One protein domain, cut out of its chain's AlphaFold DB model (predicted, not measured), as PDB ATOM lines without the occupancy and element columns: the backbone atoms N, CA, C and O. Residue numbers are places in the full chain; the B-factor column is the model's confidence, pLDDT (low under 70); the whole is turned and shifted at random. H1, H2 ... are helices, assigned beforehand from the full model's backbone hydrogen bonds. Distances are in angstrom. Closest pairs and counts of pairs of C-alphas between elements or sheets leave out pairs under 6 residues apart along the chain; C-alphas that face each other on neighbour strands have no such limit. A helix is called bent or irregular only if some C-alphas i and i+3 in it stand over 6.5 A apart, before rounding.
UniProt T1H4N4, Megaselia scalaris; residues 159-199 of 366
ATOM      1  N   SER A 159      95.652 121.799  41.459       55.78
ATOM      2  CA  SER A 159      95.136 120.945  40.395       55.78
ATOM      3  C   SER A 159      95.300 121.662  39.054       55.78
ATOM      4  O   SER A 159      95.009 122.853  38.958       55.78
ATOM      5  N   ASP A 160      95.700 120.920  38.015       62.25
ATOM      6  CA  ASP A 160      95.960 121.346  36.620       62.25
ATOM      7  C   ASP A 160      94.939 122.337  35.998       62.25
ATOM      8  O   ASP A 160      95.204 122.971  34.976       62.25
ATOM      9  N   TYR A 161      93.762 122.506  36.604       67.75
ATOM     10  CA  TYR A 161      92.740 123.470  36.205       67.75
ATOM     11  C   TYR A 161      93.133 124.941  36.424       67.75
ATOM     12  O   TYR A 161      92.712 125.775  35.620       67.75
ATOM     13  N   SER A 162      93.933 125.286  37.444       66.25
ATOM     14  CA  SER A 162      94.369 126.680  37.685       66.25
ATOM     15  C   SER A 162      95.193 127.212  36.505       66.25
ATOM     16  O   SER A 162      94.944 128.307  35.985       66.25
ATOM     17  N   VAL A 163      96.118 126.386  36.017       74.38
ATOM     18  CA  VAL A 163      96.995 126.680  34.880       74.38
ATOM     19  C   VAL A 163      96.194 126.768  33.579       74.38
ATOM     20  O   VAL A 163      96.359 127.722  32.815       74.38
ATOM     21  N   LEU A 164      95.271 125.831  33.338       76.75
ATOM     22  CA  LEU A 164      94.439 125.830  32.128       76.75
ATOM     23  C   LEU A 164      93.518 127.056  32.044       76.75
ATOM     24  O   LEU A 164      93.407 127.668  30.980       76.75
ATOM     25  N   VAL A 165      92.890 127.457  33.154       82.94
ATOM     26  CA  VAL A 165      92.031 128.654  33.204       82.94
ATOM     27  C   VAL A 165      92.850 129.929  32.993       82.94
ATOM     28  O   VAL A 165      92.420 130.806  32.242       82.94
ATOM     29  N   SER A 166      94.054 130.004  33.570       79.62
ATOM     30  CA  SER A 166      94.955 131.157  33.422       79.62
ATOM     31  C   SER A 166      95.399 131.395  31.974       79.62
ATOM     32  O   SER A 166      95.659 132.535  31.599       79.62
ATOM     33  N   ILE A 167      95.446 130.347  31.143       87.25
ATOM     34  CA  ILE A 167      95.811 130.448  29.721       87.25
ATOM     35  C   ILE A 167      94.576 130.675  28.837       87.25
ATOM     36  O   ILE A 167      94.606 131.507  27.931       87.25
ATOM     37  N   LEU A 168      93.468 129.967  29.082       88.69
ATOM     38  CA  LEU A 168      92.279 130.034  28.221       88.69
ATOM     39  C   LEU A 168      91.481 131.336  28.384       88.69
ATOM     40  O   LEU A 168      90.965 131.862  27.394       88.69
ATOM     41  N   ALA A 169      91.398 131.880  29.600       90.50
ATOM     42  CA  ALA A 169      90.682 133.124  29.873       90.50
ATOM     43  C   ALA A 169      91.223 134.338  29.084       90.50
ATOM     44  O   ALA A 169      90.421 135.003  28.418       90.50
ATOM     45  N   PRO A 170      92.544 134.636  29.065       92.75
ATOM     46  CA  PRO A 170      93.062 135.758  28.286       92.75
ATOM     47  C   PRO A 170      92.903 135.541  26.780       92.75
ATOM     48  O   PRO A 170      92.576 136.490  26.073       92.75
ATOM     49  N   ILE A 171      93.054 134.308  26.280       93.69
ATOM     50  CA  ILE A 171      92.848 133.997  24.857       93.69
ATOM     51  C   ILE A 171      91.396 134.281  24.450       93.69
ATOM     52  O   ILE A 171      91.153 134.928  23.430       93.69
ATOM     53  N   SER A 172      90.425 133.848  25.260       92.75
ATOM     54  CA  SER A 172      89.002 134.104  25.017       92.75
ATOM     55  C   SER A 172      88.671 135.600  25.047       92.75
ATOM     56  O   SER A 172      87.994 136.096  24.143       92.75
ATOM     57  N   ALA A 173      89.202 136.339  26.026       94.31
ATOM     58  CA  ALA A 173      89.021 137.785  26.117       94.31
ATOM     59  C   ALA A 173      89.606 138.516  24.897       94.31
ATOM     60  O   ALA A 173      88.964 139.403  24.337       94.31
ATOM     61  N   LEU A 174      90.794 138.111  24.441       95.00
ATOM     62  CA  LEU A 174      91.469 138.716  23.293       95.00
ATOM     63  C   LEU A 174      90.694 138.462  21.992       95.00
ATOM     64  O   LEU A 174      90.503 139.386  21.201       95.00
ATOM     65  N   LEU A 175      90.163 137.247  21.807       94.62
ATOM     66  CA  LEU A 175      89.275 136.923  20.688       94.62
ATOM     67  C   LEU A 175      87.985 137.747  20.722       94.62
ATOM     68  O   LEU A 175      87.571 138.251  19.683       94.62
ATOM     69  N   PHE A 176      87.373 137.927  21.896       93.88
ATOM     70  CA  PHE A 176      86.168 138.745  22.046       93.88
ATOM     71  C   PHE A 176      86.425 140.216  21.698       93.88
ATOM     72  O   PHE A 176      85.676 140.802  20.919       93.88
ATOM     73  N   ILE A 177      87.518 140.796  22.205       91.75
ATOM     74  CA  ILE A 177      87.924 142.169  21.876       91.75
ATOM     75  C   ILE A 177      88.160 142.304  20.368       91.75
ATOM     76  O   ILE A 177      87.690 143.263  19.758       91.75
ATOM     77  N   LEU A 178      88.833 141.335  19.743       90.56
ATOM     78  CA  LEU A 178      89.067 141.341  18.299       90.56
ATOM     79  C   LEU A 178      87.755 141.272  17.503       90.56
ATOM     80  O   LEU A 178      87.592 142.003  16.527       90.56
ATOM     81  N   LEU A 179      86.800 140.459  17.952       91.62
ATOM     82  CA  LEU A 179      85.469 140.351  17.354       91.62
ATOM     83  C   LEU A 179      84.717 141.688  17.444       91.62
ATOM     84  O   LEU A 179      84.215 142.173  16.435       91.62
ATOM     85  N   VAL A 180      84.735 142.341  18.611       89.56
ATOM     86  CA  VAL A 180      84.166 143.686  18.810       89.56
ATOM     87  C   VAL A 180      84.853 144.717  17.906       89.56
ATOM     88  O   VAL A 180      84.166 145.494  17.241       89.56
ATOM     89  N   MET A 181      86.186 144.705  17.812       84.19
ATOM     90  CA  MET A 181      86.937 145.615  16.936       84.19
ATOM     91  C   MET A 181      86.572 145.448  15.457       84.19
ATOM     92  O   MET A 181      86.523 146.435  14.722       84.19
ATOM     93  N   VAL A 182      86.305 144.217  15.008       86.19
ATOM     94  CA  VAL A 182      85.886 143.940  13.627       86.19
ATOM     95  C   VAL A 182      84.426 144.340  13.406       86.19
ATOM     96  O   VAL A 182      84.137 145.037  12.433       86.19
ATOM     97  N   SER A 183      83.518 143.956  14.307       83.44
ATOM     98  CA  SER A 183      82.082 144.236  14.188       83.44
ATOM     99  C   SER A 183      81.755 145.729  14.261       83.44
ATOM    100  O   SER A 183      80.879 146.193  13.539       83.44
ATOM    101  N   PHE A 184      82.482 146.494  15.080       81.81
ATOM    102  CA  PHE A 184      82.252 147.929  15.285       81.81
ATOM    103  C   PHE A 184      83.356 148.801  14.685       81.81
ATOM    104  O   PHE A 184      83.526 149.950  15.086       81.81
ATOM    105  N   LYS A 185      84.105 148.289  13.700       77.12
ATOM    106  CA  LYS A 185      85.283 148.960  13.124       77.12
ATOM    107  C   LYS A 185      85.034 150.420  12.730       77.12
ATOM    108  O   LYS A 185      85.900 151.259  12.953       77.12
ATOM    109  N   ASN A 186      83.881 150.731  12.138       61.88
ATOM    110  CA  ASN A 186      83.572 152.093  11.693       61.88
ATOM    111  C   ASN A 186      83.180 153.003  12.864       61.88
ATOM    112  O   ASN A 186      83.699 154.110  12.967       61.88
ATOM    113  N   GLU A 187      82.348 152.513  13.782       75.75
ATOM    114  CA  GLU A 187      81.921 153.265  14.969       75.75
ATOM    115  C   GLU A 187      83.091 153.533  15.923       75.75
ATOM    116  O   GLU A 187      83.239 154.642  16.423       75.75
ATOM    117  N   ILE A 188      83.990 152.558  16.111       75.00
ATOM    118  CA  ILE A 188      85.212 152.715  16.913       75.00
ATOM    119  C   ILE A 188      86.130 153.765  16.290       75.00
ATOM    120  O   ILE A 188      86.657 154.609  17.007       75.00
ATOM    121  N   LYS A 189      86.306 153.768  14.962       66.12
ATOM    122  CA  LYS A 189      87.105 154.798  14.281       66.12
ATOM    123  C   LYS A 189      86.510 156.196  14.447       66.12
ATOM    124  O   LYS A 189      87.253 157.132  14.723       66.12
ATOM    125  N   VAL A 190      85.187 156.331  14.337       67.38
ATOM    126  CA  VAL A 190      84.481 157.602  14.571       67.38
ATOM    127  C   VAL A 190      84.593 158.032  16.036       67.38
ATOM    128  O   VAL A 190      84.830 159.205  16.312       67.38
ATOM    129  N   TRP A 191      84.479 157.097  16.981       73.00
ATOM    130  CA  TRP A 191      84.587 157.368  18.414       73.00
ATOM    131  C   TRP A 191      86.006 157.781  18.827       73.00
ATOM    132  O   TRP A 191      86.166 158.758  19.559       73.00
ATOM    133  N   LEU A 192      87.027 157.085  18.317       72.19
ATOM    134  CA  LEU A 192      88.441 157.417  18.517       72.19
ATOM    135  C   LEU A 192      88.766 158.801  17.952       72.19
ATOM    136  O   LEU A 192      89.430 159.590  18.618       72.19
ATOM    137  N   PHE A 193      88.235 159.123  16.770       61.31
ATOM    138  CA  PHE A 193      88.352 160.448  16.167       61.31
ATOM    139  C   PHE A 193      87.666 161.530  17.013       61.31
ATOM    140  O   PHE A 193      88.270 162.562  17.297       61.31
ATOM    141  N   ALA A 194      86.439 161.284  17.485       65.06
ATOM    142  CA  ALA A 194      85.703 162.223  18.333       65.06
ATOM    143  C   ALA A 194      86.419 162.528  19.665       65.06
ATOM    144  O   ALA A 194      86.225 163.604  20.223       65.06
ATOM    145  N   HIS A 195      87.258 161.605  20.149       70.25
ATOM    146  CA  HIS A 195      88.021 161.738  21.396       70.25
ATOM    147  C   HIS A 195      89.527 161.953  21.175       70.25
ATOM    148  O   HIS A 195      90.303 161.853  22.123       70.25
ATOM    149  N   ASN A 196      89.947 162.266  19.944       61.28
ATOM    150  CA  ASN A 196      91.332 162.573  19.577       61.28
ATOM    151  C   ASN A 196      92.361 161.473  19.937       61.28
ATOM    152  O   ASN A 196      93.515 161.762  20.250       61.28
ATOM    153  N   MET A 197      91.958 160.198  19.903       54.62
ATOM    154  CA  MET A 197      92.816 159.053  20.232       54.62
ATOM    155  C   MET A 197      93.338 158.354  18.966       54.62
ATOM    156  O   MET A 197      92.562 157.976  18.095       54.62
ATOM    157  N   PHE A 198      94.658 158.130  18.888       57.56
ATOM    158  CA  PHE A 198      95.344 157.355  17.833       57.56
ATOM    159  C   PHE A 198      95.221 157.880  16.381       57.56
ATOM    160  O   PHE A 198      95.387 157.111  15.435       57.56
ATOM    161  N   VAL A 199      95.020 159.188  16.183       54.84
ATOM    162  CA  VAL A 199      94.932 159.838  14.849       54.84
ATOM    163  C   VAL A 199      96.210 159.650  14.002       54.84
ATOM    164  O   VAL A 199      96.137 159.564  12.780       54.84
TER     165      VAL A 199
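AT A GLANCE: This is residues 159 to 199 of the 366 residues of a protein of Megaselia scalaris (UniProt T1H4N4). Two helices meet near their ends as an L: the long arm H1 makes most of the length, and the short arm H2 turns off at its far end, with a short tail after it. The printed part has 41 residues, with H1 then H2 along it and no named strand; its class is all helix. It is extended, with a radius of gyration of the C-alphas of 15.5 A and spans of 48 by 18 by 10 A.

IN THESE COORDINATES: Find C-alpha 161 at (92.740, 123.470, 36.205); from there H1, residues 161 to 183, runs 32.1 A. It is neither bent nor irregular, but only just: C-alphas 167 and 170 are 6.1 A apart. After Phe 184, H2 takes residues 185 to 194, 14.3 A long, ending at C-alpha 194 at (85.703, 162.223, 18.333).

HOW THE PARTS SIT: Look at Met 181 and Ile 188: their C-alphas, 7.3 A apart, are the closest of H1 and H2, which are close but not clearly touching. Their lines are about perpendicular, at 79 degrees. Every O i to N i+4 pair is within hydrogen-bond range in H2, and 17 of 19 in H1.

THE WHOLE: The C-alphas of Ser 159 and Ala 194, the two farthest apart, are 47.7 A apart. The printed part has no cut, and the link from H1 to H2 is tight. Mean pLDDT of the printed part is 77.6; among the residues under 70 are 159 to 162 and 196 to 199.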